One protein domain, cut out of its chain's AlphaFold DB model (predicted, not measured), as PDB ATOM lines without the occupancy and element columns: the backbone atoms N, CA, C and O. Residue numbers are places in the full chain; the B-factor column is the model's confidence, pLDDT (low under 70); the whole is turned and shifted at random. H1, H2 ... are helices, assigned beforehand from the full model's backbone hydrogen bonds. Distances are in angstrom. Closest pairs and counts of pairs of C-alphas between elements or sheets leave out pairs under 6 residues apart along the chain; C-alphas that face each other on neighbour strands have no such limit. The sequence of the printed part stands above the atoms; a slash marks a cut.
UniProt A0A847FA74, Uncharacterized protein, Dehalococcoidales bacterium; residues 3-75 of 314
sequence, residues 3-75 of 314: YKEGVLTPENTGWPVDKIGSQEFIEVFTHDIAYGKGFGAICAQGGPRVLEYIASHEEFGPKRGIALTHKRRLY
ATOM      1  N   TYR A   3     139.882 101.460 114.782       94.75
ATOM      2  CA  TYR A   3     140.995 100.667 115.339       94.75
ATOM      3  C   TYR A   3     140.960 100.604 116.879       94.75
ATOM      4  O   TYR A   3     140.960  99.525 117.459       94.75
ATOM      5  N   LYS A   4     140.819 101.754 117.558       93.75
ATOM      6  CA  LYS A   4     140.713 101.827 119.031       93.75
ATOM      7  C   LYS A   4     139.478 101.098 119.578       93.75
ATOM      8  O   LYS A   4     139.473 100.680 120.727       93.75
ATOM      9  N   GLU A   5     138.434 100.969 118.766       94.81
ATOM     10  CA  GLU A   5     137.201 100.244 119.101       94.81
ATOM     11  C   GLU A   5     137.298  98.734 118.806       94.81
ATOM     12  O   GLU A   5     136.383  97.983 119.155       94.81
ATOM     13  N   GLY A   6     138.412  98.287 118.211       95.25
ATOM     14  CA  GLY A   6     138.694  96.892 117.871       95.25
ATOM     15  C   GLY A   6     137.989  96.393 116.610       95.25
ATOM     16  O   GLY A   6     137.788  95.193 116.475       95.25
ATOM     17  N   VAL A   7     137.554  97.297 115.728       97.38
ATOM     18  CA  VAL A   7     136.852  96.953 114.476       97.38
ATOM     19  C   VAL A   7     137.833  96.750 113.323       97.38
ATOM     20  O   VAL A   7     137.683  95.823 112.534       97.38
ATOM     21  N   LEU A   8     138.844  97.616 113.225       97.19
ATOM     22  CA  LEU A   8     139.932  97.445 112.262       97.19
ATOM     23  C   LEU A   8     141.066  96.689 112.937       97.19
ATOM     24  O   LEU A   8     141.478  97.076 114.031       97.19
ATOM     25  N   THR A   9     141.580  95.662 112.275       96.94
ATOM     26  CA  THR A   9     142.733  94.884 112.734       96.94
ATOM     27  C   THR A   9     143.705  94.662 111.572       96.94
ATOM     28  O   THR A   9     143.313  94.822 110.407       96.94
ATOM     29  N   PRO A  10     144.976  94.314 111.838       96.69
ATOM     30  CA  PRO A  10     145.904  93.981 110.762       96.69
ATOM     31  C   PRO A  10     145.416  92.821 109.894       96.69
ATOM     32  O   PRO A  10     145.622  92.826 108.684       96.69
ATOM     33  N   GLU A  11     144.698  91.865 110.483       96.31
ATOM     34  CA  GLU A  11     144.191  90.681 109.790       96.31
ATOM     35  C   GLU A  11     143.085  91.019 108.788       96.31
ATOM     36  O   GLU A  11     143.098  90.489 107.680       96.31
ATOM     37  N   ASN A  12     142.137  91.896 109.147       96.25
ATOM     38  CA  ASN A  12     141.015  92.222 108.258       96.25
ATOM     39  C   ASN A  12     141.308  93.359 107.270       96.25
ATOM     40  O   ASN A  12     140.638  93.464 106.247       96.25
ATOM     41  N   THR A  13     142.314  94.195 107.538       96.44
ATOM     42  CA  THR A  13     142.705  95.284 106.626       96.44
ATOM     43  C   THR A  13     143.922  94.952 105.767       96.44
ATOM     44  O   THR A  13     144.099  95.550 104.709       96.44
ATOM     45  N   GLY A  14     144.786  94.037 106.216       96.12
ATOM     46  CA  GLY A  14     146.120  93.848 105.642       96.12
ATOM     47  C   GLY A  14     147.076  95.018 105.916       96.12
ATOM     48  O   GLY A  14     148.153  95.074 105.326       96.12
ATOM     49  N   TRP A  15     146.698  95.963 106.784       97.25
ATOM     50  CA  TRP A  15     147.465  97.169 107.091       97.25
ATOM     51  C   TRP A  15     148.034  97.138 108.514       97.25
ATOM     52  O   TRP A  15     147.404  96.576 109.410       97.25
ATOM     53  N   PRO A  16     149.164  97.817 108.786       96.69
ATOM     54  CA  PRO A  16     149.707  97.961 110.139       96.69
ATOM     55  C   PRO A  16     148.901  99.004 110.939       96.69
ATOM     56  O   PRO A  16     149.392 100.081 111.284       96.69
ATOM     57  N   VAL A  17     147.612  98.734 111.182       96.25
ATOM     58  CA  VAL A  17     146.676  99.657 111.856       96.25
ATOM     59  C   VAL A  17     147.058  99.945 113.311       96.25
ATOM     60  O   VAL A  17     146.661 100.967 113.869       96.25
ATOM     61  N   ASP A  18     147.880  99.094 113.917       95.81
ATOM     62  CA  ASP A  18     148.518  99.317 115.214       95.81
ATOM     63  C   ASP A  18     149.577 100.424 115.189       95.81
ATOM     64  O   ASP A  18     149.869 101.023 116.225       95.81
ATOM     65  N   LYS A  19     150.065 100.772 113.997       96.38
ATOM     66  CA  LYS A  19     151.044 101.831 113.755       96.38
ATOM     67  C   LYS A  19     150.434 103.076 113.106       96.38
ATOM     68  O   LYS A  19     151.158 103.849 112.474       96.38
ATOM     69  N   ILE A  20     149.122 103.305 113.240       95.44
ATOM     70  CA  ILE A  20     148.473 104.542 112.760       95.44
ATOM     71  C   ILE A  20     149.229 105.774 113.282       95.44
ATOM     72  O   ILE A  20     149.430 105.931 114.485       95.44
ATOM     73  N   GLY A  21     149.608 106.669 112.365       93.44
ATOM     74  CA  GLY A  21     150.413 107.865 112.647       93.44
ATOM     75  C   GLY A  21     151.912 107.700 112.369       93.44
ATOM     76  O   GLY A  21     152.637 108.688 112.405       93.44
ATOM     77  N   SER A  22     152.374 106.486 112.059       97.69
ATOM     78  CA  SER A  22     153.737 106.228 111.581       97.69
ATOM     79  C   SER A  22     153.859 106.367 110.059       97.69
ATOM     80  O   SER A  22     152.869 106.258 109.333       97.69
ATOM     81  N   GLN A  23     155.093 106.538 109.575       97.88
ATOM     82  CA  GLN A  23     155.418 106.503 108.146       97.88
ATOM     83  C   GLN A  23     155.007 105.172 107.500       97.88
ATOM     84  O   GLN A  23     154.387 105.183 106.445       97.88
ATOM     85  N   GLU A  24     155.273 104.046 108.168       97.06
ATOM     86  CA  GLU A  24     154.941 102.701 107.678       97.06
ATOM     87  C   GLU A  24     153.444 102.553 107.368       97.06
ATOM     88  O   GLU A  24     153.067 102.080 106.297       97.06
ATOM     89  N   PHE A  25     152.577 103.014 108.275       97.50
ATOM     90  CA  PHE A  25     151.139 103.018 108.020       97.50
ATOM     91  C   PHE A  25     150.765 103.972 106.882       97.50
ATOM     92  O   PHE A  25     149.983 103.592 106.015       97.50
ATOM     93  N   ILE A  26     151.304 105.197 106.875       97.62
ATOM     94  CA  ILE A  26     150.968 106.218 105.869       97.62
ATOM     95  C   ILE A  26     151.347 105.748 104.459       97.62
ATOM     96  O   ILE A  26     150.558 105.930 103.532       97.62
ATOM     97  N   GLU A  27     152.511 105.123 104.290       97.75
ATOM     98  CA  GLU A  27     152.977 104.603 103.002       97.75
ATOM     99  C   GLU A  27     152.040 103.525 102.459       97.75
ATOM    100  O   GLU A  27     151.542 103.669 101.345       97.75
ATOM    101  N   VAL A  28     151.732 102.493 103.254       97.62
ATOM    102  CA  VAL A  28     150.826 101.411 102.830       97.62
ATOM    103  C   VAL A  28     149.416 101.948 102.577       97.62
ATOM    104  O   VAL A  28     148.838 101.684 101.526       97.62
ATOM    105  N   PHE A  29     148.883 102.760 103.495       96.56
ATOM    106  CA  PHE A  29     147.549 103.355 103.392       96.56
ATOM    107  C   PHE A  29     147.378 104.174 102.107       96.56
ATOM    108  O   PHE A  29     146.418 103.979 101.360       96.56
ATOM    109  N   THR A  30     148.305 105.097 101.838       97.25
ATOM    110  CA  THR A  30     148.209 105.985 100.672       97.25
ATOM    111  C   THR A  30     148.461 105.239  99.367       97.25
ATOM    112  O   THR A  30     147.723 105.446  98.403       97.25
ATOM    113  N   HIS A  31     149.445 104.339  99.336       98.19
ATOM    114  CA  HIS A  31     149.734 103.514  98.171       98.19
ATOM    115  C   HIS A  31     148.548 102.607  97.819       98.19
ATOM    116  O   HIS A  31     148.093 102.602  96.676       98.19
ATOM    117  N   ASP A  32     148.000 101.867  98.779       98.25
ATOM    118  CA  ASP A  32     146.936 100.906  98.494       98.25
ATOM    119  C   ASP A  32     145.643 101.584  98.045       98.25
ATOM    120  O   ASP A  32     144.954 101.061  97.171       98.25
ATOM    121  N   ILE A  33     145.332 102.769  98.579       98.00
ATOM    122  CA  ILE A  33     144.219 103.588  98.083       98.00
ATOM    123  C   ILE A  33     144.493 104.056  96.653       98.00
ATOM    124  O   ILE A  33     143.641 103.880  95.785       98.00
ATOM    125  N   ALA A  34     145.678 104.614  96.390       98.12
ATOM    126  CA  ALA A  34     146.028 105.154  95.077       98.12
ATOM    127  C   ALA A  34     146.033 104.083  93.972       98.12
ATOM    128  O   ALA A  34     145.662 104.368  92.836       98.12
ATOM    129  N   TYR A  35     146.429 102.854  94.307       98.12
ATOM    130  CA  TYR A  35     146.511 101.737  93.364       98.12
ATOM    131  C   TYR A  35     145.337 100.753  93.454       98.12
ATOM    132  O   TYR A  35     145.352  99.741  92.753       98.12
ATOM    133  N   GLY A  36     144.339 101.012  94.304       97.50
ATOM    134  CA  GLY A  36     143.179 100.135  94.482       97.50
ATOM    135  C   GLY A  36     143.553  98.711  94.908       97.50
ATOM    136  O   GLY A  36     143.051  97.743  94.339       97.50
ATOM    137  N   LYS A  37     144.458  98.565  95.880       97.69
ATOM    138  CA  LYS A  37     144.942  97.268  96.378       97.69
ATOM    139  C   LYS A  37     144.281  96.908  97.705       97.69
ATOM    140  O   LYS A  37     144.180  97.753  98.587       97.69
ATOM    141  N   GLY A  38     143.863  95.649  97.854       96.00
ATOM    142  CA  GLY A  38     143.318  95.115  99.110       96.00
ATOM    143  C   GLY A  38     142.230  96.006  99.718       96.00
ATOM    144  O   GLY A  38     141.334  96.476  99.015       96.00
ATOM    145  N   PHE A  39     142.348  96.292 101.018       96.94
ATOM    146  CA  PHE A  39     141.433  97.195 101.722       96.94
ATOM    147  C   PHE A  39     141.478  98.645 101.196       96.94
ATOM    148  O   PHE A  39     140.488  99.374 101.279       96.94
ATOM    149  N   GLY A  40     142.571  99.048 100.540       97.62
ATOM    150  CA  GLY A  40     142.695 100.336  99.858       97.62
ATOM    151  C   GLY A  40     141.694 100.539  98.721       97.62
ATOM    152  O   GLY A  40     141.189 101.649  98.564       97.62
ATOM    153  N   ALA A  41     141.312  99.480  97.994       97.81
ATOM    154  CA  ALA A  41     140.272  99.554  96.960       97.81
ATOM    155  C   ALA A  41     138.904  99.950  97.533       97.81
ATOM    156  O   ALA A  41     138.150 100.695  96.906       97.81
ATOM    157  N   ILE A  42     138.601  99.471  98.742       97.12
ATOM    158  CA  ILE A  42     137.386  99.819  99.481       97.12
ATOM    159  C   ILE A  42     137.504 101.262  99.982       97.12
ATOM    160  O   ILE A  42     136.592 102.063  99.779       97.12
ATOM    161  N   CYS A  43     138.650 101.631 100.564       95.75
ATOM    162  CA  CYS A  43     138.921 102.996 101.020       95.75
ATOM    163  C   CYS A  43     138.854 104.057  99.913       95.75
ATOM    164  O   CYS A  43     138.366 105.162 100.165       95.75
ATOM    165  N   ALA A  44     139.246 103.716  98.684       96.19
ATOM    166  CA  ALA A  44     139.164 104.598  97.522       96.19
ATOM    167  C   ALA A  44     137.721 105.000  97.150       96.19
ATOM    168  O   ALA A  44     137.519 106.011  96.482       96.19
ATOM    169  N   GLN A  45     136.705 104.268  97.623       93.00
ATOM    170  CA  GLN A  45     135.290 104.591  97.392       93.00
ATOM    171  C   GLN A  45     134.771 105.741  98.278       93.00
ATOM    172  O   GLN A  45     133.635 106.191  98.104       93.00
ATOM    173  N   GLY A  46     135.585 106.236  99.217       89.81
ATOM    174  CA  GLY A  46     135.256 107.352 100.101       89.81
ATOM    175  C   GLY A  46     134.629 106.933 101.433       89.81
ATOM    176  O   GLY A  46     134.027 105.866 101.574       89.81
ATOM    177  N   GLY A  47     134.761 107.807 102.434       88.75
ATOM    178  CA  GLY A  47     134.433 107.512 103.833       88.75
ATOM    179  C   GLY A  47     133.039 106.919 104.093       88.75
ATOM    180  O   GLY A  47     132.973 105.918 104.805       88.75
ATOM    181  N   PRO A  48     131.930 107.437 103.519       88.94
ATOM    182  CA  PRO A  48     130.601 106.875 103.766       88.94
ATOM    183  C   PRO A  48     130.483 105.411 103.331       88.94
ATOM    184  O   PRO A  48     129.994 104.587 104.102       88.94
ATOM    185  N   ARG A  49     130.990 105.084 102.133       92.00
ATOM    186  CA  ARG A  49     130.907 103.739 101.542       92.00
ATOM    187  C   ARG A  49     131.788 102.739 102.284       92.00
ATOM    188  O   ARG A  49     131.385 101.603 102.494       92.00
ATOM    189  N   VAL A  50     132.955 103.174 102.760       94.69
ATOM    190  CA  VAL A  50     133.826 102.357 103.624       94.69
ATOM    191  C   VAL A  50     133.114 101.977 104.917       94.69
ATOM    192  O   VAL A  50     133.185 100.833 105.352       94.69
ATOM    193  N   LEU A  51     132.417 102.927 105.546       94.62
ATOM    194  CA  LEU A  51     131.717 102.676 106.806       94.62
ATOM    195  C   LEU A  51     130.517 101.735 106.621       94.62
ATOM    196  O   LEU A  51     130.253 100.911 107.496       94.62
ATOM    197  N   GLU A  52     129.825 101.815 105.483       94.81
ATOM    198  CA  GLU A  52     128.785 100.852 105.089       94.81
ATOM    199  C   GLU A  52     129.358  99.461 104.799       94.81
ATOM    200  O   GLU A  52     128.804  98.460 105.259       94.81
ATOM    201  N   TYR A  53     130.488  99.392 104.086       97.06
ATOM    202  CA  TYR A  53     131.198  98.142 103.820       97.06
ATOM    203  C   TYR A  53     131.585  97.460 105.136       97.06
ATOM    204  O   TYR A  53     131.180  96.331 105.388       97.06
ATOM    205  N   ILE A  54     132.259  98.177 106.037       97.75
ATOM    206  CA  ILE A  54     132.661  97.644 107.347       97.75
ATOM    207  C   ILE A  54     131.452  97.094 108.107       97.75
ATOM    208  O   ILE A  54     131.493  95.978 108.617       97.75
ATOM    209  N   ALA A  55     130.353  97.848 108.165       97.50
ATOM    210  CA  ALA A  55     129.159  97.429 108.893       97.50
ATOM    211  C   ALA A  55     128.498  96.162 108.318       97.50
ATOM    212  O   ALA A  55     127.884  95.401 109.071       97.50
ATOM    213  N   SER A  56     128.625  95.935 107.009       97.56
ATOM    214  CA  SER A  56     127.996  94.818 106.294       97.56
ATOM    215  C   SER A  56     128.861  93.556 106.191       97.56
ATOM    216  O   SER A  56     128.317  92.501 105.877       97.56
ATOM    217  N   HIS A  57     130.160  93.619 106.503       97.81
ATOM    218  CA  HIS A  57     131.089  92.497 106.315       97.81
ATOM    219  C   HIS A  57     131.542  91.891 107.650       97.81
ATOM    220  O   HIS A  57     132.026  92.581 108.548       97.81
ATOM    221  N   GLU A  58     131.381  90.575 107.806       97.31
ATOM    222  CA  GLU A  58     131.604  89.883 109.087       97.31
ATOM    223  C   GLU A  58     133.069  89.873 109.549       97.31
ATOM    224  O   GLU A  58     133.326  89.810 110.752       97.31
ATOM    225  N   GLU A  59     134.016  90.020 108.621       96.44
ATOM    226  CA  GLU A  59     135.462  90.111 108.882       96.44
ATOM    227  C   GLU A  59     135.861  91.283 109.804       96.44
ATOM    228  O   GLU A  59     136.904  91.243 110.457       96.44
ATOM    229  N   PHE A  60     134.997  92.295 109.951       97.56
ATOM    230  CA  PHE A  60     135.176  93.407 110.898       97.56
ATOM    231  C   PHE A  60     134.636  93.116 112.307       97.56
ATOM    232  O   PHE A  60     134.552  94.001 113.165       97.56
ATOM    233  N   GLY A  61     134.259  91.864 112.562       96.62
ATOM    234  CA  GLY A  61     133.879  91.372 113.874       96.62
ATOM    235  C   GLY A  61     132.493  91.831 114.345       96.62
ATOM    236  O   GLY A  61     131.739  92.499 113.629       96.62
ATOM    237  N   PRO A  62     132.104  91.469 115.579       96.31
ATOM    238  CA  PRO A  62     130.758  91.719 116.100       96.31
ATOM    239  C   PRO A  62     130.471  93.203 116.377       96.31
ATOM    240  O   PRO A  62     129.314  93.612 116.409       96.31
ATOM    241  N   LYS A  63     131.508  94.033 116.554       96.62
ATOM    242  CA  LYS A  63     131.367  95.475 116.823       96.62
ATOM    243  C   LYS A  63     131.217  96.329 115.561       96.62
ATOM    244  O   LYS A  63     130.984  97.529 115.683       96.62
ATOM    245  N   ARG A  64     131.311  95.737 114.366       96.88
ATOM    246  CA  ARG A  64     131.321  96.441 113.071       96.88
ATOM    247  C   ARG A  64     130.187  97.450 112.861       96.88
ATOM    248  O   ARG A  64     130.392  98.471 112.213       96.88
ATOM    249  N   GLY A  65     129.022  97.229 113.478       96.44
ATOM    250  CA  GLY A  65     127.880  98.149 113.414       96.44
ATOM    251  C   GLY A  65     128.174  99.570 113.921       96.44
ATOM    252  O   GLY A  65     127.529 100.517 113.473       96.44
ATOM    253  N   ILE A  66     129.190  99.758 114.777       95.50
ATOM    254  CA  ILE A  66     129.624 101.090 115.238       95.50
ATOM    255  C   ILE A  66     130.121 101.983 114.091       95.50
ATOM    256  O   ILE A  66     130.077 103.211 114.200       95.50
ATOM    257  N   ALA A  67     130.532 101.397 112.959       95.19
ATOM    258  CA  ALA A  67     130.900 102.145 111.762       95.19
ATOM    259  C   ALA A  67     129.749 103.029 111.261       95.19
ATOM    260  O   ALA A  67     129.987 104.176 110.883       95.19
ATOM    261  N   LEU A  68     128.496 102.566 111.357       93.12
ATOM    262  CA  LEU A  68     127.335 103.374 110.976       93.12
ATOM    263  C   LEU A  68     127.110 104.553 111.930       93.12
ATOM    264  O   LEU A  68     126.698 105.623 111.487       93.12
ATOM    265  N   THR A  69     127.435 104.407 113.217       90.50
ATOM    266  CA  THR A  69     127.400 105.524 114.175       90.50
ATOM    267  C   THR A  69     128.434 106.587 113.813       90.50
ATOM    268  O   THR A  69     128.121 107.778 113.803       90.50
ATOM    269  N   HIS A  70     129.660 106.186 113.452       89.12
ATOM    270  CA  HIS A  70     130.660 107.138 112.953       89.12
ATOM    271  C   HIS A  70     130.236 107.765 111.627       89.12
ATOM    272  O   HIS A  70     130.448 108.963 111.457       89.12
ATOM    273  N   LYS A  71     129.591 107.008 110.727       89.25
ATOM    274  CA  LYS A  71     129.057 107.540 109.465       89.25
ATOM    275  C   LYS A  71     128.074 108.666 109.749       89.25
ATOM    276  O   LYS A  71     128.277 109.769 109.263       89.25
ATOM    277  N   ARG A  72     127.062 108.417 110.581       87.31
ATOM    278  CA  ARG A  72     126.018 109.408 110.879       87.31
ATOM    279  C   ARG A  72     126.547 110.649 111.598       87.31
ATOM    280  O   ARG A  72     126.001 111.727 111.409       87.31
ATOM    281  N   ARG A  73     127.636 110.523 112.363       82.81
ATOM    282  CA  ARG A  73     128.311 111.661 113.013       82.81
ATOM    283  C   ARG A  73     129.206 112.466 112.073       82.81
ATOM    284  O   ARG A  73     129.224 113.684 112.160       82.81
ATOM    285  N   LEU A  74     129.979 111.795 111.219       82.31
ATOM    286  CA  LEU A  74     130.903 112.452 110.285       82.31
ATOM    287  C   LEU A  74     130.175 113.035 109.072       82.31
ATOM    288  O   LEU A  74     130.589 114.071 108.565       82.31
ATOM    289  N   TYR A  75     129.083 112.391 108.656       84.81
ATOM    290  CA  TYR A  75     128.205 112.777 107.554       84.81
ATOM    291  C   TYR A  75     126.789 113.020 108.105       84.81
ATOM    292  O   TYR A  75     125.908 112.176 107.938       84.81
TER     293      TYR A  75
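This is residues 3 to 75 of the 314 residues of an uncharacterized protein of Dehalococcoidales bacterium (UniProt A0A847FA74). This is a small rounded domain of helices, with the longest helix, H2, at one end and a helical hairpin of H4 and H5 at the other. The short helix H3 bridges the two ends, touching H2 and H4, while the one-turn helix H1 sits near the start of H3. The printed part has 73 residues, with five named helices in the order H1, H2, H3, H4, H5 and no named strand; the class is all helix. It is compact, with a radius of gyration of the C-alphas of 11.8 A and spans of 28 by 22 by 21 A.

Begin at C-alpha 3, at (140.995, 100.667, 115.339), and go on to H1, residues 10 to 13. Find C-alpha 23 at (155.418, 106.503, 108.146); from there H2 runs 16.1 A through residues 23 to 34. H3 follows at residues 39 to 43. Next, H4 covers residues 47 to 56, 14.4 A long. Last, H5 takes residues 66 to 74, 12.5 A, ending at C-alpha 74, (130.903, 112.452, 110.285).

Look first at Thr 13 and Phe 39, the closest C-alphas of H1 and H3, 5.4 A apart: these helices are close but not clearly touching. H1 and H2 are apart. H2 touches H3 with residues 29 to 34 alone, closest at the C-alphas of Ile 33 and Gly 40, 4.0 A. H3 touches H4, closest at the C-alphas of Cys 43 and Val 50, 5.8 A. H4 and H5 form a helical hairpin: they touch, closest at the C-alphas of Leu 51 and Ala 67, 5.1 A, and run opposite ways at a shallow tilt of 20 degrees. H2 is apart from H4 and H5. Every O i to N i+4 pair is within hydrogen-bond range in H2, H3, H4 and H5; H1 is too short for such a pair, and its one O i to N i+3 pair is not within range.

The two C-alphas farthest apart are those of Gln 23 and Ser 56, 29.9 A. The printed part has no cut and no long link; the links from H2 to H3 and from H3 to H4 are tight. In this predicted model the mean pLDDT of the printed part is 95.2, and no printed residue is under 70.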